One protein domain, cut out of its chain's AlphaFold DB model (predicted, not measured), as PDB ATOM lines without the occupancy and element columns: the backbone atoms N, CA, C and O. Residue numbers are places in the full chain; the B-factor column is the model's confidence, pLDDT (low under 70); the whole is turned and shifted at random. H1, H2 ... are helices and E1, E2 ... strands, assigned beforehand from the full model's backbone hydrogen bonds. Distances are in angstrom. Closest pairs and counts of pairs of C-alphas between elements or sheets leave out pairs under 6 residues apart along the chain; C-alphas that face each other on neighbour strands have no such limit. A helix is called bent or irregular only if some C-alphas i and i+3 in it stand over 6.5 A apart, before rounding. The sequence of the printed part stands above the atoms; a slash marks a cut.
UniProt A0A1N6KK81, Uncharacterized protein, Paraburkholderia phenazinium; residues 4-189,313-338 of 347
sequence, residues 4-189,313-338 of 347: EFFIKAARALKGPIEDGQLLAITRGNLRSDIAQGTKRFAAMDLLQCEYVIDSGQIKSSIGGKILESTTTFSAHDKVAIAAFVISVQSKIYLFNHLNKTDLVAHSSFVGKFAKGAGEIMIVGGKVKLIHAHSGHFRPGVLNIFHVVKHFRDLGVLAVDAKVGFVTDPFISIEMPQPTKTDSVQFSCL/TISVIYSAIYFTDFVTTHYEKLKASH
ATOM      1  N   GLU A   4      49.511  30.381  47.010       67.44
ATOM      2  CA  GLU A   4      49.329  28.940  47.248       67.44
ATOM      3  C   GLU A   4      47.873  28.473  47.138       67.44
ATOM      4  O   GLU A   4      47.615  27.372  46.648       67.44
ATOM      5  N   PHE A   5      46.910  29.311  47.540       70.31
ATOM      6  CA  PHE A   5      45.488  28.982  47.428       70.31
ATOM      7  C   PHE A   5      45.085  28.795  45.961       70.31
ATOM      8  O   PHE A   5      44.418  27.819  45.621       70.31
ATOM      9  N   PHE A   6      45.553  29.684  45.079       64.56
ATOM     10  CA  PHE A   6      45.277  29.605  43.645       64.56
ATOM     11  C   PHE A   6      45.920  28.376  42.995       64.56
ATOM     12  O   PHE A   6      45.264  27.703  42.206       64.56
ATOM     13  N   ILE A   7      47.150  28.022  43.381       69.19
ATOM     14  CA  ILE A   7      47.825  26.811  42.883       69.19
ATOM     15  C   ILE A   7      47.065  25.548  43.311       69.19
ATOM     16  O   ILE A   7      46.851  24.642  42.504       69.19
ATOM     17  N   LYS A   8      46.621  25.485  44.572       72.31
ATOM     18  CA  LYS A   8      45.854  24.345  45.089       72.31
ATOM     19  C   LYS A   8      44.487  24.230  44.409       72.31
ATOM     20  O   LYS A   8      44.092  23.128  44.035       72.31
ATOM     21  N   ALA A   9      43.804  25.354  44.191       69.81
ATOM     22  CA  ALA A   9      42.536  25.395  43.466       69.81
ATOM     23  C   ALA A   9      42.698  24.981  41.992       69.81
ATOM     24  O   ALA A   9      41.925  24.165  41.501       69.81
ATOM     25  N   ALA A  10      43.734  25.465  41.300       70.25
ATOM     26  CA  ALA A  10      44.012  25.088  39.914       70.25
ATOM     27  C   ALA A  10      44.280  23.580  39.770       70.25
ATOM     28  O   ALA A  10      43.736  22.941  38.872       70.25
ATOM     29  N   ARG A  11      45.045  22.982  40.697       75.62
ATOM     30  CA  ARG A  11      45.260  21.524  40.729       75.62
ATOM     31  C   ARG A  11      43.967  20.743  40.958       75.62
ATOM     32  O   ARG A  11      43.778  19.714  40.322       75.62
ATOM     33  N   ALA A  12      43.078  21.236  41.822       82.12
ATOM     34  CA  ALA A  12      41.795  20.589  42.094       82.12
ATOM     35  C   ALA A  12      40.834  20.620  40.889       82.12
ATOM     36  O   ALA A  12      40.013  19.720  40.747       82.12
ATOM     37  N   LEU A  13      40.942  21.629  40.017       84.62
ATOM     38  CA  LEU A  13      40.105  21.755  38.815       84.62
ATOM     39  C   LEU A  13      40.677  21.024  37.596       84.62
ATOM     40  O   LEU A  13      39.921  20.709  36.683       84.62
ATOM     41  N   LYS A  14      41.983  20.733  37.581       84.94
ATOM     42  CA  LYS A  14      42.658  20.090  36.448       84.94
ATOM     43  C   LYS A  14      42.046  18.729  36.099       84.94
ATOM     44  O   LYS A  14      41.636  18.546  34.961       84.94
ATOM     45  N   GLY A  15      41.921  17.830  37.078       88.62
ATOM     46  CA  GLY A  15      41.346  16.493  36.868       88.62
ATOM     47  C   GLY A  15      39.931  16.540  36.274       88.62
ATOM     48  O   GLY A  15      39.730  16.022  35.182       88.62
ATOM     49  N   PRO A  16      38.973  17.253  36.902       91.38
ATOM     50  CA  PRO A  16      37.627  17.416  36.350       91.38
ATOM     51  C   PRO A  16      37.581  18.004  34.932       91.38
ATOM     52  O   PRO A  16      36.688  17.660  34.164       91.38
ATOM     53  N   ILE A  17      38.517  18.890  34.575       89.62
ATOM     54  CA  ILE A  17      38.610  19.451  33.220       89.62
ATOM     55  C   ILE A  17      39.131  18.405  32.225       89.62
ATOM     56  O   ILE A  17      38.543  18.237  31.160       89.62
ATOM     57  N   GLU A  18      40.196  17.678  32.569       88.75
ATOM     58  CA  GLU A  18      40.756  16.596  31.742       88.75
ATOM     59  C   GLU A  18      39.761  15.436  31.559       88.75
ATOM     60  O   GLU A  18      39.698  14.830  30.492       88.75
ATOM     61  N   ASP A  19      38.921  15.182  32.563       91.75
ATOM     62  CA  ASP A  19      37.838  14.193  32.526       91.75
ATOM     63  C   ASP A  19      36.582  14.682  31.781       91.75
ATOM     64  O   ASP A  19      35.586  13.961  31.689       91.75
ATOM     65  N   GLY A  20      36.576  15.927  31.295       91.19
ATOM     66  CA  GLY A  20      35.423  16.561  30.655       91.19
ATOM     67  C   GLY A  20      34.247  16.857  31.596       91.19
ATOM     68  O   GLY A  20      33.209  17.328  31.140       91.19
ATOM     69  N   GLN A  21      34.376  16.619  32.903       94.56
ATOM     70  CA  GLN A  21      33.346  16.927  33.909       94.56
ATOM     71  C   GLN A  21      33.178  18.433  34.139       94.56
ATOM     72  O   GLN A  21      32.173  18.876  34.701       94.56
ATOM     73  N   LEU A  22      34.177  19.219  33.738       94.44
ATOM     74  CA  LEU A  22      34.180  20.664  33.844       94.44
ATOM     75  C   LEU A  22      34.726  21.294  32.561       94.44
ATOM     76  O   LEU A  22      35.800  20.952  32.081       94.44
ATOM     77  N   LEU A  23      34.008  22.273  32.035       92.75
ATOM     78  CA  LEU A  23      34.477  23.182  31.004       92.75
ATOM     79  C   LEU A  23      35.068  24.434  31.641       92.75
ATOM     80  O   LEU A  23      34.591  24.911  32.679       92.75
ATOM     81  N   ALA A  24      36.039  25.035  30.957       90.62
ATOM     82  CA  ALA A  24      36.423  26.407  31.231       90.62
ATOM     83  C   ALA A  24      36.635  27.197  29.942       90.62
ATOM     84  O   ALA A  24      37.114  26.669  28.942       90.62
ATOM     85  N   ILE A  25      36.328  28.485  29.996       86.31
ATOM     86  CA  ILE A  25      36.739  29.429  28.956       86.31
ATOM     87  C   ILE A  25      38.159  29.930  29.232       86.31
ATOM     88  O   ILE A  25      38.576  30.104  30.389       86.31
ATOM     89  N   THR A  26      38.911  30.195  28.164       83.50
ATOM     90  CA  THR A  26      40.236  30.811  28.274       83.50
ATOM     91  C   THR A  26      40.129  32.219  28.861       83.50
ATOM     92  O   THR A  26      39.091  32.886  28.783       83.50
ATOM     93  N   ARG A  27      41.223  32.715  29.450       81.81
ATOM     94  CA  ARG A  27      41.264  34.093  29.964       81.81
ATOM     95  C   ARG A  27      41.078  35.120  28.843       81.81
ATOM     96  O   ARG A  27      40.454  36.149  29.086       81.81
ATOM     97  N   GLY A  28      41.600  34.835  27.647       83.25
ATOM     98  CA  GLY A  28      41.413  35.658  26.451       83.25
ATOM     99  C   GLY A  28      39.942  35.754  26.049       83.25
ATOM    100  O   GLY A  28      39.421  36.858  25.941       83.25
ATOM    101  N   ASN A  29      39.251  34.616  25.953       84.19
ATOM    102  CA  ASN A  29      37.829  34.574  25.600       84.19
ATOM    103  C   ASN A  29      36.954  35.272  26.648       84.19
ATOM    104  O   ASN A  29      36.077  36.047  26.289       84.19
ATOM    105  N   LEU A  30      37.233  35.081  27.945       84.38
ATOM    106  CA  LEU A  30      36.509  35.791  29.005       84.38
ATOM    107  C   LEU A  30      36.740  37.309  28.948       84.38
ATOM    108  O   LEU A  30      35.812  38.086  29.144       84.38
ATOM    109  N   ARG A  31      37.978  37.751  28.692       83.88
ATOM    110  CA  ARG A  31      38.274  39.181  28.506       83.88
ATOM    111  C   ARG A  31      37.574  39.737  27.274       83.88
ATOM    112  O   ARG A  31      37.078  40.853  27.344       83.88
ATOM    113  N   SER A  32      37.527  38.968  26.188       84.94
ATOM    114  CA  SER A  32      36.802  39.330  24.972       84.94
ATOM    115  C   SER A  32      35.307  39.483  25.249       84.94
ATOM    116  O   SER A  32      34.750  40.517  24.899       84.94
ATOM    117  N   ASP A  33      34.686  38.545  25.975       86.50
ATOM    118  CA  ASP A  33      33.282  38.654  26.394       86.50
ATOM    119  C   ASP A  33      33.030  39.948  27.182       86.50
ATOM    120  O   ASP A  33      32.098  40.689  26.872       86.50
ATOM    121  N   ILE A  34      33.886  40.255  28.163       85.06
ATOM    122  CA  ILE A  34      33.777  41.480  28.970       85.06
ATOM    123  C   ILE A  34      33.961  42.732  28.101       85.06
ATOM    124  O   ILE A  34      33.185  43.676  28.222       85.06
ATOM    125  N   ALA A  35      34.964  42.745  27.221       87.31
ATOM    126  CA  ALA A  35      35.250  43.875  26.338       87.31
ATOM    127  C   ALA A  35      34.122  44.128  25.324       87.31
ATOM    128  O   ALA A  35      33.865  45.274  24.974       87.31
ATOM    129  N   GLN A  36      33.423  43.073  24.900       87.69
ATOM    130  CA  GLN A  36      32.235  43.141  24.044       87.69
ATOM    131  C   GLN A  36      30.956  43.525  24.810       87.69
ATOM    132  O   GLN A  36      29.880  43.547  24.224       87.69
ATOM    133  N   GLY A  37      31.045  43.807  26.114       89.69
ATOM    134  CA  GLY A  37      29.893  44.203  26.924       89.69
ATOM    135  C   GLY A  37      28.963  43.048  27.301       89.69
ATOM    136  O   GLY A  37      27.809  43.295  27.644       89.69
ATOM    137  N   THR A  38      29.442  41.797  27.261       91.00
ATOM    138  CA  THR A  38      28.649  40.630  27.680       91.00
ATOM    139  C   THR A  38      28.152  40.834  29.109       91.00
ATOM    140  O   THR A  38      28.941  41.046  30.036       91.00
ATOM    141  N   LYS A  39      26.833  40.759  29.293       92.56
ATOM    142  CA  LYS A  39      26.180  40.978  30.585       92.56
ATOM    143  C   LYS A  39      26.608  39.913  31.581       92.56
ATOM    144  O   LYS A  39      26.797  38.751  31.223       92.56
ATOM    145  N   ARG A  40      26.680  40.289  32.856       93.12
ATOM    146  CA  ARG A  40      26.799  39.346  33.968       93.12
ATOM    147  C   ARG A  40      25.525  39.389  34.788       93.12
ATOM    148  O   ARG A  40      25.172  40.446  35.300       93.12
ATOM    149  N   PHE A  41      24.849  38.255  34.881       94.19
ATOM    150  CA  PHE A  41      23.541  38.179  35.517       94.19
ATOM    151  C   PHE A  41      23.653  38.285  37.034       94.19
ATOM    152  O   PHE A  41      24.523  37.670  37.660       94.19
ATOM    153  N   ALA A  42      22.768  39.093  37.618       93.44
ATOM    154  CA  ALA A  42      22.574  39.140  39.055       93.44
ATOM    155  C   ALA A  42      21.748  37.928  39.512       93.44
ATOM    156  O   ALA A  42      21.187  37.187  38.707       93.44
ATOM    157  N   ALA A  43      21.642  37.723  40.827       92.31
ATOM    158  CA  ALA A  43      20.927  36.575  41.390       92.31
ATOM    159  C   ALA A  43      19.470  36.463  40.902       92.31
ATOM    160  O   ALA A  43      18.992  35.359  40.661       92.31
ATOM    161  N   MET A  44      18.786  37.597  40.721       92.06
ATOM    162  CA  MET A  44      17.405  37.616  40.231       92.06
ATOM    163  C   MET A  44      17.300  37.233  38.754       92.06
ATOM    164  O   MET A  44      16.410  36.463  38.406       92.06
ATOM    165  N   ASP A  45      18.222  37.699  37.908       93.56
ATOM    166  CA  ASP A  45      18.260  37.327  36.488       93.56
ATOM    167  C   ASP A  45      18.564  35.829  36.332       93.56
ATOM    168  O   ASP A  45      17.923  35.129  35.553       93.56
ATOM    169  N   LEU A  46      19.504  35.311  37.136       95.12
ATOM    170  CA  LEU A  46      19.823  33.882  37.171       95.12
ATOM    171  C   LEU A  46      18.593  33.046  37.517       95.12
ATOM    172  O   LEU A  46      18.332  32.050  36.849       95.12
ATOM    173  N   LEU A  47      17.830  33.464  38.530       94.38
ATOM    174  CA  LEU A  47      16.649  32.740  38.988       94.38
ATOM    175  C   LEU A  47      15.574  32.644  37.892       94.38
ATOM    176  O   LEU A  47      14.922  31.611  37.775       94.38
ATOM    177  N   GLN A  48      15.420  33.679  37.059       94.69
ATOM    178  CA  GLN A  48      14.455  33.687  35.948       94.69
ATOM    179  C   GLN A  48      14.773  32.657  34.865       94.69
ATOM    180  O   GLN A  48      13.864  32.148  34.206       94.69
ATOM    181  N   CYS A  49      16.047  32.326  34.697       96.00
ATOM    182  CA  CYS A  49      16.499  31.333  33.733       96.00
ATOM    183  C   CYS A  49      16.780  29.969  34.371       96.00
ATOM    184  O   CYS A  49      17.176  29.055  33.651       96.00
ATOM    185  N   GLU A  50      16.639  29.823  35.692       98.06
ATOM    186  CA  GLU A  50      16.998  28.605  36.422       98.06
ATOM    187  C   GLU A  50      15.900  27.546  36.291       98.06
ATOM    188  O   GLU A  50      14.728  27.788  36.587       98.06
ATOM    189  N   TYR A  51      16.297  26.330  35.934       98.12
ATOM    190  CA  TYR A  51      15.445  25.152  35.883       98.12
ATOM    191  C   TYR A  51      15.968  24.084  36.838       98.12
ATOM    192  O   TYR A  51      17.175  23.867  36.973       98.12
ATOM    193  N   VAL A  52      15.033  23.389  37.472       97.38
ATOM    194  CA  VAL A  52      15.291  22.226  38.317       97.38
ATOM    195  C   VAL A  52      14.703  20.990  37.662       97.38
ATOM    196  O   VAL A  52      13.685  21.060  36.973       97.38
ATOM    197  N   ILE A  53      15.345  19.847  37.880       97.31
ATOM    198  CA  ILE A  53      14.775  18.558  37.513       97.31
ATOM    199  C   ILE A  53      14.338  17.872  38.790       97.31
ATOM    200  O   ILE A  53      15.151  17.610  39.674       97.31
ATOM    201  N   ASP A  54      13.049  17.592  38.870       95.50
ATOM    202  CA  ASP A  54      12.430  16.937  40.008       95.50
ATOM    203  C   ASP A  54      11.455  15.882  39.490       95.50
ATOM    204  O   ASP A  54      10.623  16.162  38.625       95.50
ATOM    205  N   SER A  55      11.587  14.660  40.009       94.88
ATOM    206  CA  SER A  55      10.707  13.533  39.681       94.88
ATOM    207  C   SER A  55      10.593  13.264  38.170       94.88
ATOM    208  O   SER A  55       9.517  12.988  37.645       94.88
ATOM    209  N   GLY A  56      11.714  13.371  37.444       96.12
ATOM    210  CA  GLY A  56      11.764  13.134  35.998       96.12
ATOM    211  C   GLY A  56      11.089  14.217  35.148       96.12
ATOM    212  O   GLY A  56      10.768  13.951  33.983       96.12
ATOM    213  N   GLN A  57      10.867  15.408  35.715       97.44
ATOM    214  CA  GLN A  57      10.276  16.572  35.054       97.44
ATOM    215  C   GLN A  57      11.197  17.789  35.157       97.44
ATOM    216  O   GLN A  57      11.773  18.052  36.210       97.44
ATOM    217  N   ILE A  58      11.287  18.562  34.075       98.00
ATOM    218  CA  ILE A  58      12.022  19.829  34.031       98.00
ATOM    219  C   ILE A  58      11.054  20.941  34.442       98.00
ATOM    220  O   ILE A  58      10.020  21.117  33.801       98.00
ATOM    221  N   LYS A  59      11.362  21.687  35.504       97.81
ATOM    222  CA  LYS A  59      10.496  22.738  36.057       97.81
ATOM    223  C   LYS A  59      11.260  24.049  36.161       97.81
ATOM    224  O   LYS A  59      12.428  24.053  36.546       97.81
ATOM    225  N   SER A  60      10.611  25.167  35.849       96.75
ATOM    226  CA  SER A  60      11.168  26.480  36.176       96.75
ATOM    227  C   SER A  60      11.309  26.604  37.690       96.75
ATOM    228  O   SER A  60      10.391  26.257  38.438       96.75
ATOM    229  N   SER A  61      12.451  27.115  38.145       95.31
ATOM    230  CA  SER A  61      12.690  27.376  39.571       95.31
ATOM    231  C   SER A  61      11.756  28.458  40.105       95.31
ATOM    232  O   SER A  61      11.436  28.473  41.291       95.31
ATOM    233  N   ILE A  62      11.276  29.339  39.222       94.56
ATOM    234  CA  ILE A  62      10.229  30.305  39.536       94.56
ATOM    235  C   ILE A  62       8.870  29.670  39.244       94.56
ATOM    236  O   ILE A  62       8.544  29.315  38.114       94.56
ATOM    237  N   GLY A  63       8.053  29.533  40.285       91.44
ATOM    238  CA  GLY A  63       6.669  29.070  40.165       91.44
ATOM    239  C   GLY A  63       6.495  27.576  39.862       91.44
ATOM    240  O   GLY A  63       5.361  27.112  39.845       91.44
ATOM    241  N   GLY A  64       7.572  26.812  39.637       94.94
ATOM    242  CA  GLY A  64       7.510  25.353  39.490       94.94
ATOM    243  C   GLY A  64       6.848  24.864  38.200       94.94
ATOM    244  O   GLY A  64       6.512  23.683  38.096       94.94
ATOM    245  N   LYS A  65       6.636  25.748  37.214       96.69
ATOM    246  CA  LYS A  65       5.966  25.403  35.954       96.69
ATOM    247  C   LYS A  65       6.791  24.376  35.181       96.69
ATOM    248  O   LYS A  65       7.976  24.599  34.933       96.69
ATOM    249  N   ILE A  66       6.150  23.283  34.766       97.12
ATOM    250  CA  ILE A  66       6.776  22.252  33.937       97.12
ATOM    251  C   ILE A  66       7.100  22.835  32.557       97.12
ATOM    252  O   ILE A  66       6.264  23.489  31.925       97.12
ATOM    253  N   LEU A  67       8.325  22.601  32.099       95.88
ATOM    254  CA  LEU A  67       8.776  22.948  30.761       95.88
ATOM    255  C   LEU A  67       8.452  21.803  29.803       95.88
ATOM    256  O   LEU A  67       9.224  20.858  29.664       95.88
ATOM    257  N   GLU A  68       7.311  21.908  29.127       90.94
ATOM    258  CA  GLU A  68       6.878  20.916  28.138       90.94
ATOM    259  C   GLU A  68       7.678  20.989  26.834       90.94
ATOM    260  O   GLU A  68       7.911  19.966  26.190       90.94
ATOM    261  N   SER A  69       8.113  22.185  26.417       91.25
ATOM    262  CA  SER A  69       8.869  22.337  25.176       91.25
ATOM    263  C   SER A  69       9.721  23.603  25.110       91.25
ATOM    264  O   SER A  69       9.397  24.613  25.732       91.25
ATOM    265  N   THR A  70      10.786  23.549  24.306       92.56
ATOM    266  CA  THR A  70      11.634  24.691  23.938       92.56
ATOM    267  C   THR A  70      11.171  25.426  22.676       92.56
ATOM    268  O   THR A  70      11.926  26.239  22.167       92.56
ATOM    269  N   THR A  71       9.955  25.205  22.156       84.75
ATOM    270  CA  THR A  71       9.455  25.859  20.920       84.75
ATOM    271  C   THR A  71       9.518  27.386  20.927       84.75
ATOM    272  O   THR A  71       9.658  27.990  19.870       84.75
ATOM    273  N   THR A  72       9.439  28.019  22.100       85.69
ATOM    274  CA  THR A  72       9.556  29.478  22.263       85.69
ATOM    275  C   THR A  72      10.995  29.964  22.454       85.69
ATOM    276  O   THR A  72      11.202  31.145  22.722       85.69
ATOM    277  N   PHE A  73      11.973  29.058  22.408       91.31
ATOM    278  CA  PHE A  73      13.385  29.371  22.566       91.31
ATOM    279  C   PHE A  73      14.099  29.422  21.224       91.31
ATOM    280  O   PHE A  73      13.704  28.760  20.261       91.31
ATOM    281  N   SER A  74      15.195  30.168  21.221       89.31
ATOM    282  CA  SER A  74      16.076  30.326  20.081       89.31
ATOM    283  C   SER A  74      17.532  30.346  20.527       89.31
ATOM    284  O   SER A  74      17.901  31.097  21.434       89.31
ATOM    285  N   ALA A  75      18.374  29.551  19.875       88.25
ATOM    286  CA  ALA A  75      19.798  29.471  20.163       88.25
ATOM    287  C   ALA A  75      20.595  29.609  18.876       88.25
ATOM    288  O   ALA A  75      20.439  28.824  17.940       88.25
ATOM    289  N   HIS A  76      21.465  30.611  18.859       83.69
ATOM    290  CA  HIS A  76      22.135  31.088  17.667       83.69
ATOM    291  C   HIS A  76      21.114  31.410  16.568       83.69
ATOM    292  O   HIS A  76      20.245  32.262  16.732       83.69
ATOM    293  N   ASP A  77      21.218  30.700  15.463       76.44
ATOM    294  CA  ASP A  77      20.372  30.755  14.292       76.44
ATOM    295  C   ASP A  77      19.234  29.729  14.331       76.44
ATOM    296  O   ASP A  77      18.522  29.633  13.351       76.44
ATOM    297  N   LYS A  78      19.018  28.960  15.410       84.12
ATOM    298  CA  LYS A  78      18.048  27.844  15.443       84.12
ATOM    299  C   LYS A  78      16.834  28.142  16.322       84.12
ATOM    300  O   LYS A  78      16.984  28.497  17.492       84.12
ATOM    301  N   VAL A  79      15.635  27.931  15.777       83.75
ATOM    302  CA  VAL A  79      14.349  28.007  16.495       83.75
ATOM    303  C   VAL A  79      14.075  26.695  17.234       83.75
ATOM    304  O   VAL A  79      14.543  25.626  16.840       83.75
ATOM    305  N   ALA A  80      13.274  26.772  18.297       85.50
ATOM    306  CA  ALA A  80      12.840  25.656  19.134       85.50
ATOM    307  C   ALA A  80      13.966  24.974  19.931       85.50
ATOM    308  O   ALA A  80      13.775  23.896  20.506       85.50
ATOM    309  N   ILE A  81      15.130  25.616  20.001       92.38
ATOM    310  CA  ILE A  81      16.301  25.173  20.745       92.38
ATOM    311  C   ILE A  81      16.657  26.258  21.758       92.38
ATOM    312  O   ILE A  81      16.764  27.430  21.413       92.38
ATOM    313  N   ALA A  82      16.886  25.860  23.005       95.44
ATOM    314  CA  ALA A  82      17.437  26.745  24.023       95.44
ATOM    315  C   ALA A  82      18.958  26.602  24.088       95.44
ATOM    316  O   ALA A  82      19.489  25.496  23.975       95.44
ATOM    317  N   ALA A  83      19.669  27.694  24.357       96.62
ATOM    318  CA  ALA A  83      21.017  27.575  24.888       96.62
ATOM    319  C   ALA A  83      20.915  27.120  26.346       96.62
ATOM    320  O   ALA A  83      20.011  27.543  27.075       96.62
ATOM    321  N   PHE A  84      21.832  26.259  26.782       98.06
ATOM    322  CA  PHE A  84      21.890  25.833  28.175       98.06
ATOM    323  C   PHE A  84      23.292  25.929  28.752       98.06
ATOM    324  O   PHE A  84      24.296  25.754  28.058       98.06
ATOM    325  N   VAL A  85      23.347  26.130  30.065       97.88
ATOM    326  CA  VAL A  85      24.558  25.941  30.857       97.88
ATOM    327  C   VAL A  85      24.222  25.267  32.188       97.88
ATOM    328  O   VAL A  85      23.191  25.538  32.799       97.88
ATOM    329  N   ILE A  86      25.102  24.377  32.638       98.19
ATOM    330  CA  ILE A  86      25.034  23.712  33.938       98.19
ATOM    331  C   ILE A  86      26.155  24.282  34.803       98.19
ATOM    332  O   ILE A  86      27.337  24.171  34.464       98.19
ATOM    333  N   SER A  87      25.803  24.907  35.922       96.75
ATOM    334  CA  SER A  87      26.775  25.491  36.847       96.75
ATOM    335  C   SER A  87      27.597  24.426  37.573       96.75
ATOM    336  O   SER A  87      27.271  23.238  37.580       96.75
ATOM    337  N   VAL A  88      28.657  24.849  38.265       94.00
ATOM    338  CA  VAL A  88      29.453  23.943  39.111       94.00
ATOM    339  C   VAL A  88      28.656  23.379  40.297       94.00
ATOM    340  O   VAL A  88      28.964  22.294  40.783       94.00
ATOM    341  N   GLN A  89      27.579  24.058  40.707       93.94
ATOM    342  CA  GLN A  89      26.601  23.576  41.688       93.94
ATOM    343  C   GLN A  89      25.486  22.721  41.060       93.94
ATOM    344  O   GLN A  89      24.554  22.332  41.755       93.94
ATOM    345  N   SER A  90      25.583  22.394  39.770       94.12
ATOM    346  CA  SER A  90      24.574  21.635  39.014       94.12
ATOM    347  C   SER A  90      23.236  22.365  38.832       94.12
ATOM    348  O   SER A  90      22.222  21.723  38.586       94.12
ATOM    349  N   LYS A  91      23.226  23.700  38.928       96.56
ATOM    350  CA  LYS A  91      22.062  24.500  38.520       96.56
ATOM    351  C   LYS A  91      21.991  24.541  37.001       96.56
ATOM    352  O   LYS A  91      23.020  24.782  36.368       96.56
ATOM    353  N   ILE A  92      20.811  24.327  36.436       98.19
ATOM    354  CA  ILE A  92      20.594  24.343  34.990       98.19
ATOM    355  C   ILE A  92      19.992  25.694  34.631       98.19
ATOM    356  O   ILE A  92      18.982  26.084  35.205       98.19
ATOM    357  N   TYR A  93      20.593  26.393  33.676       98.31
ATOM    358  CA  TYR A  93      20.020  27.612  33.120       98.31
ATOM    359  C   TYR A  93      19.693  27.402  31.650       98.31
ATOM    360  O   TYR A  93      20.554  26.929  30.905       98.31
ATOM    361  N   LEU A  94      18.473  27.760  31.246       97.81
ATOM    362  CA  LEU A  94      18.019  27.748  29.852       97.81
ATOM    363  C   LEU A  94      17.692  29.173  29.417       97.81
ATOM    364  O   LEU A  94      17.032  29.908  30.156       97.81
ATOM    365  N   PHE A  95      18.143  29.568  28.229       96.12
ATOM    366  CA  PHE A  95      18.000  30.942  27.753       96.12
ATOM    367  C   PHE A  95      17.995  31.035  26.224       96.12
ATOM    368  O   PHE A  95      18.433  30.121  25.523       96.12
ATOM    369  N   ASN A  96      17.490  32.163  25.719       92.62
ATOM    370  CA  ASN A  96      17.647  32.542  24.319       92.62
ATOM    371  C   ASN A  96      19.067  33.047  24.087       92.62
ATOM    372  O   ASN A  96      19.556  33.861  24.863       92.62
ATOM    373  N   HIS A  97      19.718  32.591  23.024       86.25
ATOM    374  CA  HIS A  97      21.049  33.057  22.659       86.25
ATOM    375  C   HIS A  97      21.025  33.630  21.247       86.25
ATOM    376  O   HIS A  97      21.244  32.913  20.278       86.25
ATOM    377  N   LEU A  98      20.757  34.926  21.120       83.19
ATOM    378  CA  LEU A  98      20.520  35.584  19.832       83.19
ATOM    379  C   LEU A  98      21.832  36.015  19.154       83.19
ATOM    380  O   LEU A  98      22.006  37.177  18.813       83.19
ATOM    381  N   ASN A  99      22.808  35.109  19.023       78.38
ATOM    382  CA  ASN A  99      24.143  35.426  18.483       78.38
ATOM    383  C   ASN A  99      24.807  36.645  19.164       78.38
ATOM    384  O   ASN A  99      25.491  37.436  18.520       78.38
ATOM    385  N   LYS A 100      24.608  36.787  20.484       78.00
ATOM    386  CA  LYS A 100      25.067  37.913  21.320       78.00
ATOM    387  C   LYS A 100      24.488  39.297  20.967       78.00
ATOM    388  O   LYS A 100      24.973  40.281  21.524       78.00
ATOM    389  N   THR A 101      23.448  39.419  20.137       81.06
ATOM    390  CA  THR A 101      22.796  40.725  19.883       81.06
ATOM    391  C   THR A 101      22.173  41.324  21.149       81.06
ATOM    392  O   THR A 101      22.140  42.537  21.328       81.06
ATOM    393  N   ASP A 102      21.760  40.473  22.089       84.69
ATOM    394  CA  ASP A 102      21.235  40.833  23.409       84.69
ATOM    395  C   ASP A 102      22.317  40.974  24.500       84.69
ATOM    396  O   ASP A 102      22.002  41.260  25.668       84.69
ATOM    397  N   LEU A 103      23.591  40.806  24.120       89.81
ATOM    398  CA  LEU A 103      24.771  40.758  24.988       89.81
ATOM    399  C   LEU A 103      24.741  39.613  26.018       89.81
ATOM    400  O   LEU A 103      25.419  39.691  27.048       89.81
ATOM    401  N   VAL A 104      23.963  38.553  25.772       91.25
ATOM    402  CA  VAL A 104      23.870  37.376  26.645       91.25
ATOM    403  C   VAL A 104      24.657  36.212  26.048       91.25
ATOM    404  O   VAL A 104      24.526  35.858  24.877       91.25
ATOM    405  N   ALA A 105      25.477  35.568  26.877       91.06
ATOM    406  CA  ALA A 105      26.226  34.367  26.520       91.06
ATOM    407  C   ALA A 105      26.221  33.359  27.675       91.06
ATOM    408  O   ALA A 105      25.857  33.687  28.802       91.06
ATOM    409  N   HIS A 106      26.703  32.135  27.444       92.38
ATOM    410  CA  HIS A 106      26.859  31.136  28.514       92.38
ATOM    411  C   HIS A 106      27.679  31.670  29.707       92.38
ATOM    412  O   HIS A 106      27.384  31.356  30.861       92.38
ATOM    413  N   SER A 107      28.678  32.524  29.449       90.94
ATOM    414  CA  SER A 107      29.507  33.158  30.484       90.94
ATOM    415  C   SER A 107      28.738  34.163  31.355       90.94
ATOM    416  O   SER A 107      29.144  34.388  32.499       90.94
ATOM    417  N   SER A 108      27.592  34.684  30.898       93.62
ATOM    418  CA  SER A 108      26.707  35.555  31.686       93.62
ATOM    419  C   SER A 108      26.192  34.886  32.961       93.62
ATOM    420  O   SER A 108      25.973  35.570  33.960       93.62
ATOM    421  N   PHE A 109      26.057  33.556  32.942       95.31
ATOM    422  CA  PHE A 109      25.457  32.767  34.018       95.31
ATOM    423  C   PHE A 109      26.477  32.213  35.015       95.31
ATOM    424  O   PHE A 109      26.241  32.185  36.221       95.31
ATOM    425  N   VAL A 110      27.615  31.729  34.513       92.56
ATOM    426  CA  VAL A 110      28.578  30.947  35.315       92.56
ATOM    427  C   VAL A 110      29.994  31.524  35.292       92.56
ATOM    428  O   VAL A 110      30.896  31.033  35.976       92.56
ATOM    429  N   GLY A 111      30.216  32.595  34.528       89.19
ATOM    430  CA  GLY A 111      31.533  33.178  34.332       89.19
ATOM    431  C   GLY A 111      32.472  32.198  33.634       89.19
ATOM    432  O   GLY A 111      32.300  31.903  32.455       89.19
ATOM    433  N   LYS A 112      33.497  31.727  34.357       88.62
ATOM    434  CA  LYS A 112      34.609  30.976  33.761       88.62
ATOM    435  C   LYS A 112      34.352  29.475  33.608       88.62
ATOM    436  O   LYS A 112      34.882  28.887  32.673       88.62
ATOM    437  N   PHE A 113      33.612  28.858  34.529       92.81
ATOM    438  CA  PHE A 113      33.548  27.399  34.661       92.81
ATOM    439  C   PHE A 113      32.112  26.886  34.587       92.81
ATOM    440  O   PHE A 113      31.227  27.455  35.221       92.81
ATOM    441  N   ALA A 114      31.901  25.781  33.876       95.50
ATOM    442  CA  ALA A 114      30.596  25.134  33.727       95.50
ATOM    443  C   ALA A 114      30.750  23.613  33.788       95.50
ATOM    444  O   ALA A 114      31.725  23.092  33.265       95.50
ATOM    445  N   LYS A 115      29.795  22.876  34.360       96.56
ATOM    446  CA  LYS A 115      29.747  21.406  34.225       96.56
ATOM    447  C   LYS A 115      29.318  20.961  32.832       96.56
ATOM    448  O   LYS A 115      29.653  19.869  32.399       96.56
ATOM    449  N   GLY A 116      28.582  21.808  32.130       96.94
ATOM    450  CA  GLY A 116      28.143  21.557  30.769       96.94
ATOM    451  C   GLY A 116      27.624  22.834  30.147       96.94
ATOM    452  O   GLY A 116      27.111  23.702  30.851       96.94
ATOM    453  N   ALA A 117      27.780  22.963  28.843       96.62
ATOM    454  CA  ALA A 117      27.223  24.060  28.073       96.62
ATOM    455  C   ALA A 117      26.935  23.554  26.663       96.62
ATOM    456  O   ALA A 117      27.614  22.649  26.184       96.62
ATOM    457  N   GLY A 118      25.936  24.126  26.010       96.31
ATOM    458  CA  GLY A 118      25.545  23.706  24.675       96.31
ATOM    459  C   GLY A 118      24.203  24.291  24.289       96.31
ATOM    460  O   GLY A 118      23.777  25.324  24.823       96.31
ATOM    461  N   GLU A 119      23.520  23.566  23.418       96.38
ATOM    462  CA  GLU A 119      22.130  23.807  23.073       96.38
ATOM    463  C   GLU A 119      21.282  22.555  23.355       96.38
ATOM    464  O   GLU A 119      21.782  21.426  23.318       96.38
ATOM    465  N   ILE A 120      20.002  22.748  23.672       97.25
ATOM    466  CA  ILE A 120      19.083  21.690  24.096       97.25
ATOM    467  C   ILE A 120      17.708  21.852  23.446       97.25
ATOM    468  O   ILE A 120      17.168  22.957  23.376       97.25
ATOM    469  N   MET A 121      17.123  20.734  23.009       95.56
ATOM    470  CA  MET A 121      15.716  20.663  22.607       95.56
ATOM    471  C   MET A 121      14.922  19.831  23.606       95.56
ATOM    472  O   MET A 121      15.305  18.700  23.925       95.56
ATOM    473  N   ILE A 122      13.776  20.361  24.026       95.38
ATOM    474  CA  ILE A 122      12.806  19.667  24.872       95.38
ATOM    475  C   ILE A 122      11.474  19.560  24.124       95.38
ATOM    476  O   ILE A 122      10.976  20.544  23.570       95.38
ATOM    477  N   VAL A 123      10.893  18.360  24.124       88.56
ATOM    478  CA  VAL A 123       9.571  18.069  23.553       88.56
ATOM    479  C   VAL A 123       8.838  17.097  24.474       88.56
ATOM    480  O   VAL A 123       9.381  16.046  24.818       88.56
ATOM    481  N   GLY A 124       7.613  17.445  24.874       86.94
ATOM    482  CA  GLY A 124       6.808  16.652  25.809       86.94
ATOM    483  C   GLY A 124       7.497  16.456  27.163       86.94
ATOM    484  O   GLY A 124       7.535  15.342  27.684       86.94
ATOM    485  N   GLY A 125       8.171  17.495  27.661       92.25
ATOM    486  CA  GLY A 125       8.879  17.476  28.942       92.25
ATOM    487  C   GLY A 125      10.153  16.626  28.969       92.25
ATOM    488  O   GLY A 125      10.747  16.454  30.036       92.25
ATOM    489  N   LYS A 126      10.590  16.086  27.821       96.69
ATOM    490  CA  LYS A 126      11.801  15.265  27.697       96.69
ATOM    491  C   LYS A 126      12.827  15.898  26.769       96.69
ATOM    492  O   LYS A 126      12.492  16.482  25.740       96.69
ATOM    493  N   VAL A 127      14.097  15.734  27.121       97.62
ATOM    494  CA  VAL A 127      15.240  16.159  26.313       97.62
ATOM    495  C   VAL A 127      15.343  15.257  25.087       97.62
ATOM    496  O   VAL A 127      15.595  14.058  25.219       97.62
ATOM    497  N   LYS A 128      15.150  15.837  23.901       94.81
ATOM    498  CA  LYS A 128      15.236  15.152  22.601       94.81
ATOM    499  C   LYS A 128      16.578  15.350  21.912       94.81
ATOM    500  O   LYS A 128      16.986  14.495  21.135       94.81
ATOM    501  N   LEU A 129      17.272  16.446  22.206       95.56
ATOM    502  CA  LEU A 129      18.569  16.757  21.617       95.56
ATOM    503  C   LEU A 129      19.461  17.469  22.624       95.56
ATOM    504  O   LEU A 129      19.019  18.417  23.271       95.56
ATOM    505  N   ILE A 130      20.726  17.059  22.665       97.25
ATOM    506  CA  ILE A 130      21.835  17.843  23.210       97.25
ATOM    507  C   ILE A 130      22.809  18.120  22.067       97.25
ATOM    508  O   ILE A 130      23.306  17.183  21.446       97.25
ATOM    509  N   HIS A 131      23.087  19.388  21.783       95.44
ATOM    510  CA  HIS A 131      23.996  19.797  20.717       95.44
ATOM    511  C   HIS A 131      25.232  20.489  21.300       95.44
ATOM    512  O   HIS A 131      25.135  21.414  22.112       95.44
ATOM    513  N   ALA A 132      26.406  20.025  20.873       94.19
ATOM    514  CA  ALA A 132      27.714  20.497  21.307       94.19
ATOM    515  C   ALA A 132      28.101  21.849  20.679       94.19
ATOM    516  O   ALA A 132      29.131  21.975  20.019       94.19
ATOM    517  N   HIS A 133      27.271  22.870  20.886       91.62
ATOM    518  CA  HIS A 133      27.487  24.209  20.353       91.62
ATOM    519  C   HIS A 133      27.349  25.259  21.460       91.62
ATOM    520  O   HIS A 133      26.276  25.508  21.996       91.62
ATOM    521  N   SER A 134      28.477  25.831  21.877       86.81
ATOM    522  CA  SER A 134      28.511  26.864  22.916       86.81
ATOM    523  C   SER A 134      29.771  27.709  22.763       86.81
ATOM    524  O   SER A 134      30.799  27.426  23.381       86.81
ATOM    525  N   GLY A 135      29.685  28.719  21.889       84.06
ATOM    526  CA  GLY A 135      30.708  29.729  21.578       84.06
ATOM    527  C   GLY A 135      32.099  29.497  22.183       84.06
ATOM    528  O   GLY A 135      32.920  28.758  21.641       84.06
ATOM    529  N   HIS A 136      32.381  30.151  23.313       87.44
ATOM    530  CA  HIS A 136      33.694  30.113  23.967       87.44
ATOM    531  C   HIS A 136      33.957  28.882  24.843       87.44
ATOM    532  O   HIS A 136      35.120  28.625  25.152       87.44
ATOM    533  N   PHE A 137      32.923  28.137  25.247       88.81
ATOM    534  CA  PHE A 137      33.067  26.936  26.077       88.81
ATOM    535  C   PHE A 137      33.452  25.695  25.271       88.81
ATOM    536  O   PHE A 137      34.128  24.827  25.817       88.81
ATOM    537  N   ARG A 138      33.050  25.626  23.993       88.69
ATOM    538  CA  ARG A 138      33.441  24.581  23.026       88.69
ATOM    539  C   ARG A 138      33.369  23.160  23.621       88.69
ATOM    540  O   ARG A 138      34.402  22.501  23.757       88.69
ATOM    541  N   PRO A 139      32.173  22.700  24.028       92.31
ATOM    542  CA  PRO A 139      32.005  21.403  24.676       92.31
ATOM    543  C   PRO A 139      32.459  20.263  23.753       92.31
ATOM    544  O   PRO A 139      32.001  20.143  22.620       92.31
ATOM    545  N   GLY A 140      33.368  19.419  24.246       92.31
ATOM    546  CA  GLY A 140      33.830  18.221  23.540       92.31
ATOM    547  C   GLY A 140      33.033  16.963  23.901       92.31
ATOM    548  O   GLY A 140      32.118  17.001  24.723       92.31
ATOM    549  N   VAL A 141      33.443  15.821  23.338       94.50
ATOM    550  CA  VAL A 141      32.811  14.500  23.542       94.50
ATOM    551  C   VAL A 141      32.588  14.169  25.009       94.50
ATOM    552  O   VAL A 141      31.468  13.854  25.397       94.50
ATOM    553  N   LEU A 142      33.639  14.246  25.830       95.88
ATOM    554  CA  LEU A 142      33.556  13.844  27.234       95.88
ATOM    555  C   LEU A 142      32.597  14.730  28.023       95.88
ATOM    556  O   LEU A 142      31.828  14.233  28.841       95.88
ATOM    557  N   ASN A 143      32.581  16.033  27.739       96.06
ATOM    558  CA  ASN A 143      31.649  16.928  28.404       96.06
ATOM    559  C   ASN A 143      30.200  16.633  28.025       96.06
ATOM    560  O   ASN A 143      29.349  16.504  28.901       96.06
ATOM    561  N   ILE A 144      29.932  16.452  26.734       97.12
ATOM    562  CA  ILE A 144      28.592  16.115  26.255       97.12
ATOM    563  C   ILE A 144      28.142  14.750  26.777       97.12
ATOM    564  O   ILE A 144      26.984  14.601  27.150       97.12
ATOM    565  N   PHE A 145      29.050  13.784  26.915       97.69
ATOM    566  CA  PHE A 145      28.776  12.521  27.599       97.69
ATOM    567  C   PHE A 145      28.303  12.723  29.042       97.69
ATOM    568  O   PHE A 145      27.263  12.179  29.418       97.69
ATOM    569  N   HIS A 146      28.991  13.551  29.835       98.00
ATOM    570  CA  HIS A 146      28.555  13.852  31.205       98.00
ATOM    571  C   HIS A 146      27.224  14.608  31.246       98.00
ATOM    572  O   HIS A 146      26.405  14.339  32.122       98.00
ATOM    573  N   VAL A 147      26.963  15.501  30.287       98.19
ATOM    574  CA  VAL A 147      25.673  16.200  30.158       98.19
ATOM    575  C   VAL A 147      24.535  15.227  29.839       98.19
ATOM    576  O   VAL A 147      23.504  15.241  30.508       98.19
ATOM    577  N   VAL A 148      24.712  14.361  28.840       98.12
ATOM    578  CA  VAL A 148      23.707  13.363  28.442       98.12
ATOM    579  C   VAL A 148      23.431  12.410  29.602       98.12
ATOM    580  O   VAL A 148      22.270  12.174  29.943       98.12
ATOM    581  N   LYS A 149      24.489  11.933  30.269       97.94
ATOM    582  CA  LYS A 149      24.383  11.120  31.483       97.94
ATOM    583  C   LYS A 149      23.614  11.848  32.586       97.94
ATOM    584  O   LYS A 149      22.715  11.257  33.168       97.94
ATOM    585  N   HIS A 150      23.898  13.127  32.827       97.56
ATOM    586  CA  HIS A 150      23.200  13.929  33.832       97.56
ATOM    587  C   HIS A 150      21.682  13.974  33.592       97.56
ATOM    588  O   HIS A 150      20.908  13.670  34.496       97.56
ATOM    589  N   PHE A 151      21.239  14.281  32.369       98.19
ATOM    590  CA  PHE A 151      19.808  14.316  32.039       98.19
ATOM    591  C   PHE A 151      19.150  12.928  32.042       98.19
ATOM    592  O   PHE A 151      17.980  12.797  32.413       98.19
ATOM    593  N   ARG A 152      19.887  11.883  31.650       97.75
ATOM    594  CA  ARG A 152      19.417  10.493  31.707       97.75
ATOM    595  C   ARG A 152      19.207  10.033  33.143       97.75
ATOM    596  O   ARG A 152      18.143   9.513  33.458       97.75
ATOM    597  N   ASP A 153      20.204  10.239  33.997       97.38
ATOM    598  CA  ASP A 153      20.194   9.790  35.389       97.38
ATOM    599  C   ASP A 153      19.108  10.531  36.200       97.38
ATOM    600  O   ASP A 153      18.556   9.982  37.150       97.38
ATOM    601  N   LEU A 154      18.730  11.742  35.774       97.44
ATOM    602  CA  LEU A 154      17.599  12.503  36.316       97.44
ATOM    603  C   LEU A 154      16.243  12.172  35.661       97.44
ATOM    604  O   LEU A 154      15.232  12.803  35.971       97.44
ATOM    605  N   GLY A 155      16.194  11.194  34.753       97.69
ATOM    606  CA  GLY A 155      14.959  10.665  34.171       97.69
ATOM    607  C   GLY A 155      14.273  11.573  33.146       97.69
ATOM    608  O   GLY A 155      13.098  11.359  32.845       97.69
ATOM    609  N   VAL A 156      14.959  12.584  32.605       98.06
ATOM    610  CA  VAL A 156      14.384  13.538  31.631       98.06
ATOM    611  C   VAL A 156      14.896  13.353  30.204       98.06
ATOM    612  O   VAL A 156      14.348  13.966  29.292       98.06
ATOM    613  N   LEU A 157      15.901  12.507  29.970       97.88
ATOM    614  CA  LEU A 157      16.339  12.166  28.613       97.88
ATOM    615  C   LEU A 157      15.309  11.258  27.923       97.88
ATOM    616  O   LEU A 157      14.875  10.260  28.497       97.88
ATOM    617  N   ALA A 158      14.914  11.593  26.694       94.31
ATOM    618  CA  ALA A 158      14.037  10.737  25.901       94.31
ATOM    619  C   ALA A 158      14.770   9.469  25.419       94.31
ATOM    620  O   ALA A 158      15.981   9.481  25.208       94.31
ATOM    621  N   VAL A 159      14.032   8.379  25.195       91.94
ATOM    622  CA  VAL A 159      14.601   7.101  24.716       91.94
ATOM    623  C   VAL A 159      15.219   7.238  23.319       91.94
ATOM    624  O   VAL A 159      16.248   6.647  23.019       91.94
ATOM    625  N   ASP A 160      14.603   8.058  22.476       89.31
ATOM    626  CA  ASP A 160      15.006   8.383  21.107       89.31
ATOM    627  C   ASP A 160      15.879   9.649  21.022       89.31
ATOM    628  O   ASP A 160      16.065  10.196  19.931       89.31
ATOM    629  N   ALA A 161      16.402  10.131  22.157       93.75
ATOM    630  CA  ALA A 161      17.200  11.347  22.200       93.75
ATOM    631  C   ALA A 161      18.441  11.265  21.301       93.75
ATOM    632  O   ALA A 161      19.005  10.196  21.041       93.75
ATOM    633  N   LYS A 162      18.886  12.433  20.850       95.06
ATOM    634  CA  LYS A 162      19.995  12.612  19.921       95.06
ATOM    635  C   LYS A 162      21.102  13.454  20.536       95.06
ATOM    636  O   LYS A 162      20.863  14.299  21.401       95.06
ATOM    637  N   VAL A 163      22.315  13.237  20.051       94.88
ATOM    638  CA  VAL A 163      23.493  14.030  20.400       94.88
ATOM    639  C   VAL A 163      24.086  14.591  19.121       94.88
ATOM    640  O   VAL A 163      24.482  13.828  18.242       94.88
ATOM    641  N   GLY A 164      24.111  15.915  19.016       93.00
ATOM    642  CA  GLY A 164      24.637  16.633  17.864       93.00
ATOM    643  C   GLY A 164      26.026  17.205  18.124       93.00
ATOM    644  O   GLY A 164      26.330  17.608  19.251       93.00
ATOM    645  N   PHE A 165      26.813  17.367  17.064       91.25
ATOM    646  CA  PHE A 165      28.054  18.146  17.075       91.25
ATOM    647  C   PHE A 165      28.152  19.051  15.841       91.25
ATOM    648  O   PHE A 165      27.634  18.716  14.777       91.25
ATOM    649  N   VAL A 166      28.864  20.175  15.981       86.00
ATOM    650  CA  VAL A 166      29.160  21.091  14.863       86.00
ATOM    651  C   VAL A 166      30.072  20.419  13.833       86.00
ATOM    652  O   VAL A 166      29.881  20.556  12.629       86.00
ATOM    653  N   THR A 167      31.063  19.669  14.310       85.19
ATOM    654  CA  THR A 167      31.973  18.859  13.496       85.19
ATOM    655  C   THR A 167      32.018  17.448  14.049       85.19
ATOM    656  O   THR A 167      31.728  17.226  15.224       85.19
ATOM    657  N   ASP A 168      32.368  16.475  13.208       87.56
ATOM    658  CA  ASP A 168      32.424  15.092  13.660       87.56
ATOM    659  C   ASP A 168      33.558  14.920  14.677       87.56
ATOM    660  O   ASP A 168      34.729  15.107  14.330       87.56
ATOM    661  N   PRO A 169      33.232  14.589  15.940       88.00
ATOM    662  CA  PRO A 169      34.225  14.590  16.993       88.00
ATOM    663  C   PRO A 169      35.116  13.339  16.985       88.00
ATOM    664  O   PRO A 169      36.016  13.242  17.818       88.00
ATOM    665  N   PHE A 170      34.873  12.379  16.085       88.38
ATOM    666  CA  PHE A 170      35.589  11.104  16.044       88.38
ATOM    667  C   PHE A 170      36.478  10.922  14.803       88.38
ATOM    668  O   PHE A 170      37.075   9.856  14.653       88.38
ATOM    669  N   ILE A 171      36.607  11.938  13.931       80.25
ATOM    670  CA  ILE A 171      37.352  11.854  12.652       80.25
ATOM    671  C   ILE A 171      38.777  11.307  12.831       80.25
ATOM    672  O   ILE A 171      39.261  10.559  11.989       80.25
ATOM    673  N   SER A 172      39.455  11.676  13.916       75.75
ATOM    674  CA  SER A 172      40.868  11.364  14.152       75.75
ATOM    675  C   SER A 172      41.111  10.108  14.990       75.75
ATOM    676  O   SER A 172      42.244   9.874  15.406       75.75
ATOM    677  N   ILE A 173      40.077   9.318  15.291       78.94
ATOM    678  CA  ILE A 173      40.192   8.201  16.232       78.94
ATOM    679  C   ILE A 173      40.229   6.877  15.473       78.94
ATOM    680  O   ILE A 173      39.319   6.565  14.711       78.94
ATOM    681  N   GLU A 174      41.263   6.073  15.723       80.69
ATOM    682  CA  GLU A 174      41.471   4.736  15.142       80.69
ATOM    683  C   GLU A 174      40.520   3.680  15.748       80.69
ATOM    684  O   GLU A 174      40.934   2.615  16.207       80.69
ATOM    685  N   MET A 175      39.226   3.989  15.842       80.50
ATOM    686  CA  MET A 175      38.206   3.097  16.398       80.50
ATOM    687  C   MET A 175      36.952   3.100  15.518       80.50
ATOM    688  O   MET A 175      36.629   4.137  14.934       80.50
ATOM    689  N   PRO A 176      36.207   1.980  15.449       80.31
ATOM    690  CA  PRO A 176      34.920   1.939  14.758       80.31
ATOM    691  C   PRO A 176      33.957   2.968  15.358       80.31
ATOM    692  O   PRO A 176      33.542   2.828  16.503       80.31
ATOM    693  N   GLN A 177      33.627   4.018  14.607       81.75
ATOM    694  CA  GLN A 177      32.779   5.106  15.094       81.75
ATOM    695  C   GLN A 177      31.329   4.637  15.304       81.75
ATOM    696  O   GLN A 177      30.855   3.766  14.566       81.75
ATOM    697  N   PRO A 178      30.589   5.224  16.264       82.69
ATOM    698  CA  PRO A 178      29.165   4.954  16.391       82.69
ATOM    699  C   PRO A 178      28.444   5.386  15.112       82.69
ATOM    700  O   PRO A 178      28.766   6.415  14.516       82.69
ATOM    701  N   THR A 179      27.455   4.604  14.680       80.69
ATOM    702  CA  THR A 179      26.692   4.913  13.468       80.69
ATOM    703  C   THR A 179      26.000   6.266  13.619       80.69
ATOM    704  O   THR A 179      25.236   6.487  14.567       80.69
ATOM    705  N   LYS A 180      26.272   7.174  12.678       82.19
ATOM    706  CA  LYS A 180      25.562   8.450  12.578       82.19
ATOM    707  C   LYS A 180      24.104   8.175  12.231       82.19
ATOM    708  O   LYS A 180      23.810   7.296  11.425       82.19
ATOM    709  N   THR A 181      23.198   8.902  12.862       71.94
ATOM    710  CA  THR A 181      21.782   8.874  12.496       71.94
ATOM    711  C   THR A 181      21.504   9.924  11.431       71.94
ATOM    712  O   THR A 181      22.340  10.797  11.192       71.94
ATOM    713  N   ASP A 182      20.310   9.869  10.844       63.69
ATOM    714  CA  ASP A 182      19.828  10.919   9.951       63.69
ATOM    715  C   ASP A 182      19.930  12.301  10.608       63.69
ATOM    716  O   ASP A 182      19.872  12.454  11.838       63.69
ATOM    717  N   SER A 183      20.119  13.304   9.759       66.75
ATOM    718  CA  SER A 183      20.234  14.697  10.153       66.75
ATOM    719  C   SER A 183      18.911  15.206  10.749       66.75
ATOM    720  O   SER A 183      17.825  14.767  10.372       66.75
ATOM    721  N   VAL A 184      18.982  16.129  11.713       66.06
ATOM    722  CA  VAL A 184      17.789  16.743  12.320       66.06
ATOM    723  C   VAL A 184      17.594  18.109  11.683       66.06
ATOM    724  O   VAL A 184      18.496  18.950  11.716       66.06
ATOM    725  N   GLN A 185      16.430  18.303  11.064       59.34
ATOM    726  CA  GLN A 185      16.047  19.558  10.427       59.34
ATOM    727  C   GLN A 185      15.535  20.565  11.453       59.34
ATOM    728  O   GLN A 185      14.811  20.210  12.383       59.34
ATOM    729  N   PHE A 186      15.889  21.829  11.238       63.22
ATOM    730  CA  PHE A 186      15.475  22.950  12.070       63.22
ATOM    731  C   PHE A 186      15.001  24.103  11.207       63.22
ATOM    732  O   PHE A 186      15.459  24.289  10.083       63.22
ATOM    733  N   SER A 187      14.091  24.895  11.767       56.00
ATOM    734  CA  SER A 187      13.802  26.231  11.257       56.00
ATOM    735  C   SER A 187      14.837  27.195  11.825       56.00
ATOM    736  O   SER A 187      15.069  27.190  13.037       56.00
ATOM    737  N   CYS A 188      15.451  28.012  10.972       57.09
ATOM    738  CA  CYS A 188      16.416  29.008  11.419       57.09
ATOM    739  C   CYS A 188      15.764  30.373  11.684       57.09
ATOM    740  O   CYS A 188      14.761  30.725  11.062       57.09
ATOM    741  N   LEU A 189      16.345  31.156  12.593       57.38
ATOM    742  CA  LEU A 189      16.096  32.590  12.689       57.38
ATOM    743  C   LEU A 189      17.012  33.315  11.707       57.38
ATOM    744  O   LEU A 189      18.224  33.115  11.725       57.38
ATOM    745  N   THR A 313      20.923  21.745   8.540       58.09
ATOM    746  CA  THR A 313      20.731  20.547   9.356       58.09
ATOM    747  C   THR A 313      21.897  20.384  10.332       58.09
ATOM    748  O   THR A 313      23.053  20.542   9.935       58.09
ATOM    749  N   ILE A 314      21.637  19.976  11.581       71.75
ATOM    750  CA  ILE A 314      22.721  19.420  12.406       71.75
ATOM    751  C   ILE A 314      23.126  18.110  11.718       71.75
ATOM    752  O   ILE A 314      22.329  17.179  11.609       71.75
ATOM    753  N   SER A 315      24.326  18.082  11.145       70.00
ATOM    754  CA  SER A 315      24.745  17.044  10.191       70.00
ATOM    755  C   SER A 315      25.494  15.889  10.849       70.00
ATOM    756  O   SER A 315      25.531  14.784  10.311       70.00
ATOM    757  N   VAL A 316      26.062  16.117  12.034       83.62
ATOM    758  CA  VAL A 316      26.713  15.079  12.831       83.62
ATOM    759  C   VAL A 316      25.822  14.764  14.014       83.62
ATOM    760  O   VAL A 316      25.852  15.459  15.030       83.62
ATOM    761  N   ILE A 317      25.024  13.711  13.872       88.88
ATOM    762  CA  ILE A 317      24.079  13.288  14.897       88.88
ATOM    763  C   ILE A 317      24.287  11.824  15.227       88.88
ATOM    764  O   ILE A 317      24.415  10.976  14.348       88.88
ATOM    765  N   TYR A 318      24.265  11.536  16.519       91.62
ATOM    766  CA  TYR A 318      24.291  10.195  17.066       91.62
ATOM    767  C   TYR A 318      23.009   9.936  17.859       91.62
ATOM    768  O   TYR A 318      22.451  10.839  18.487       91.62
ATOM    769  N   SER A 319      22.555   8.681  17.884       92.50
ATOM    770  CA  SER A 319      21.621   8.234  18.924       92.50
ATOM    771  C   SER A 319      22.285   8.423  20.286       92.50
ATOM    772  O   SER A 319      23.430   8.002  20.459       92.50
ATOM    773  N   ALA A 320      21.593   9.021  21.258       93.31
ATOM    774  CA  ALA A 320      22.157   9.255  22.585       93.31
ATOM    775  C   ALA A 320      22.573   7.950  23.276       93.31
ATOM    776  O   ALA A 320      23.582   7.936  23.979       93.31
ATOM    777  N   ILE A 321      21.842   6.856  23.035       92.75
ATOM    778  CA  ILE A 321      22.172   5.522  23.555       92.75
ATOM    779  C   ILE A 321      23.504   5.047  22.964       92.75
ATOM    780  O   ILE A 321      24.457   4.841  23.706       92.75
ATOM    781  N   TYR A 322      23.620   4.992  21.632       92.81
ATOM    782  CA  TYR A 322      24.849   4.529  20.974       92.81
ATOM    783  C   TYR A 322      26.052   5.433  21.254       92.81
ATOM    784  O   TYR A 322      27.159   4.939  21.439       92.81
ATOM    785  N   PHE A 323      25.841   6.748  21.337       94.75
ATOM    786  CA  PHE A 323      26.876   7.687  21.754       94.75
ATOM    787  C   PHE A 323      27.364   7.388  23.177       94.75
ATOM    788  O   PHE A 323      28.567   7.296  23.413       94.75
ATOM    789  N   THR A 324      26.441   7.202  24.123       95.31
ATOM    790  CA  THR A 324      26.776   6.942  25.529       95.31
ATOM    791  C   THR A 324      27.494   5.605  25.693       95.31
ATOM    792  O   THR A 324      28.492   5.541  26.412       95.31
ATOM    793  N   ASP A 325      27.034   4.560  25.007       94.88
ATOM    794  CA  ASP A 325      27.643   3.229  25.046       94.88
ATOM    795  C   ASP A 325      29.054   3.245  24.447       94.88
ATOM    796  O   ASP A 325      29.999   2.729  25.053       94.88
ATOM    797  N   PHE A 326      29.226   3.910  23.301       94.94
ATOM    798  CA  PHE A 326      30.526   4.082  22.662       94.94
ATOM    799  C   PHE A 326      31.508   4.838  23.564       94.94
ATOM    800  O   PHE A 326      32.616   4.360  23.818       94.94
ATOM    801  N   VAL A 327      31.104   5.996  24.103       95.38
ATOM    802  CA  VAL A 327      31.977   6.795  24.974       95.38
ATOM    803  C   VAL A 327      32.306   6.048  26.263       95.38
ATOM    804  O   VAL A 327      33.449   6.099  26.704       95.38
ATOM    805  N   THR A 328      31.357   5.305  26.838       95.88
ATOM    806  CA  THR A 328      31.610   4.470  28.025       95.88
ATOM    807  C   THR A 328      32.645   3.385  27.728       95.88
ATOM    808  O   THR A 328      33.591   3.207  28.493       95.88
ATOM    809  N   THR A 329      32.506   2.696  26.594       95.25
ATOM    810  CA  THR A 329      33.399   1.598  26.182       95.25
ATOM    811  C   THR A 329      34.822   2.081  25.906       95.25
ATOM    812  O   THR A 329      35.793   1.362  26.145       95.25
ATOM    813  N   HIS A 330      34.964   3.314  25.421       94.00
ATOM    814  CA  HIS A 330      36.244   3.871  24.992       94.00
ATOM    815  C   HIS A 330      36.725   5.054  25.839       94.00
ATOM    816  O   HIS A 330      37.598   5.803  25.397       94.00
ATOM    817  N   TYR A 331      36.193   5.214  27.054       93.94
ATOM    818  CA  TYR A 331      36.385   6.413  27.872       93.94
ATOM    819  C   TYR A 331      37.860   6.779  28.071       93.94
ATOM    820  O   TYR A 331      38.256   7.900  27.769       93.94
ATOM    821  N   GLU A 332      38.698   5.825  28.492       93.38
ATOM    822  CA  GLU A 332      40.125   6.078  28.751       93.38
ATOM    823  C   GLU A 332      40.897   6.490  27.491       93.38
ATOM    824  O   GLU A 332      41.760   7.367  27.545       93.38
ATOM    825  N   LYS A 333      40.559   5.916  26.329       91.88
ATOM    826  CA  LYS A 333      41.178   6.298  25.049       91.88
ATOM    827  C   LYS A 333      40.754   7.704  24.632       91.88
ATOM    828  O   LYS A 333      41.599   8.519  24.272       91.88
ATOM    829  N   LEU A 334      39.455   7.997  24.725       91.75
ATOM    830  CA  LEU A 334      38.903   9.317  24.414       91.75
ATOM    831  C   LEU A 334      39.497  10.391  25.331       91.75
ATOM    832  O   LEU A 334      39.886  11.453  24.850       91.75
ATOM    833  N   LYS A 335      39.642  10.085  26.623       91.38
ATOM    834  CA  LYS A 335      40.309  10.923  27.621       91.38
ATOM    835  C   LYS A 335      41.775  11.169  27.300       91.38
ATOM    836  O   LYS A 335      42.200  12.316  27.353       91.38
ATOM    837  N   ALA A 336      42.529  10.147  26.901       88.25
ATOM    838  CA  ALA A 336      43.927  10.320  26.505       88.25
ATOM    839  C   ALA A 336      44.096  11.265  25.298       88.25
ATOM    840  O   ALA A 336      45.090  11.979  25.212       88.25
ATOM    841  N   SER A 337      43.115  11.296  24.389       85.38
ATOM    842  CA  SER A 337      43.082  12.215  23.241       85.38
ATOM    843  C   SER A 337      42.378  13.551  23.510       85.38
ATOM    844  O   SER A 337      42.333  14.412  22.628       85.38
ATOM    845  N   HIS A 338      41.778  13.735  24.690       84.31
ATOM    846  CA  HIS A 338      40.979  14.917  24.975       84.31
ATOM    847  C   HIS A 338      41.883  16.127  25.190       84.31
ATOM    848  O   HIS A 338      42.734  16.139  26.077       84.31
TER     849      HIS A 338
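What this domain is: This is residues 4 to 189 and 313 to 338 of the 347 residues of an uncharacterized protein of Paraburkholderia phenazinium (UniProt A0A1N6KK81). A strongly twisted, curled sheet of eight strands runs through the body, with H5 along one face over E6 and H6 standing up on that face by the E8 edge. H3 and H4 pack near E4 and E3, and residues 4 to 12 of H1 stick out as an arm. The printed part has 212 residues with seven named helices and eight named strands, in the order H1 H2 H3 E1 E2 E3 E4 H4 E5 E6 H5 E7 E8 H6 H7; the class is mixed. The sheet is mixed, in the order E2 E1 E4 E3 E5 E6 E7 E8. The whole is compact, with a radius of gyration of the C-alphas of 16.7 A and spans of 48 by 46 by 33 A.

Where its parts are: Find C-alpha 4 at (49.329, 28.940, 47.248); from there H1, residues 4 to 18, runs 21.6 A, only just irregular, with C-alphas 12 and 15 6.7 A apart. Next come H2, residues 27 to 35; H3, 43 to 49; E1, 50 to 54; E2, 57 to 60; E3, 82 to 86; E4, 92 to 95; and H4, 107 to 110. E5, 116 to 123, spans 20.2 A and bends by 65 degrees at residue 119; E6, 126 to 132, and H5, 141 to 153, each span 17.9 A. E7, 157 to 165, bends by 101 degrees at residue 160; then look for E8, 316 to 319, H6, 320 to 329, and H7, 331 to 336, ending at C-alpha 336 (43.927, 10.320, 26.505).

How they stand to each other: Look first at E6 and E7, parallel at 15 degrees, with N 132 and O 164 2.9 A apart; E6, H5, E7 form a strand-helix-strand unit, two parallel neighbours with a helix between, its crossover right-handed. E4, H4, E5 form a split one, with E3 between the strands, also right-handed. The hairpin E5 and E6 has N 119 and O 131 at 3.0 A. H5 and H6 on one face make two layers with the sheet; they touch at Phe 145 and Thr 324, C-alphas 6.3 A apart, at a steep tilt of 62 degrees. H7 only just touches H5, by residue 142 alone, with 3 pairs of C-alphas within 8 A, the closest Leu 142 and Lys 335, 7.4 A. H3 stands up from the sheet at a height of 8.2 A. H4 is on the sheet, and H2 is close to it but not clearly touching, C-alphas 30 and 107 being 7.6 A apart. In H2, H3, H5, H6 and H7 every O i to N i+4 pair is within hydrogen-bond range, in H1 9 of 11; H4 is too short for such a pair.

The domain as a whole: The C-alphas farthest apart, Glu 4 and Asp 182, are 50.9 A apart. Residues 190 to 312 are not printed, and C-alphas 189 and 313 are 13.3 A apart across the cut. The links E2 to E3 and E4 to H4 are long. Mean pLDDT of the printed part is 89.1; it is under 70 at residues 4, 6 to 7, 9, 182 to 189 and 313.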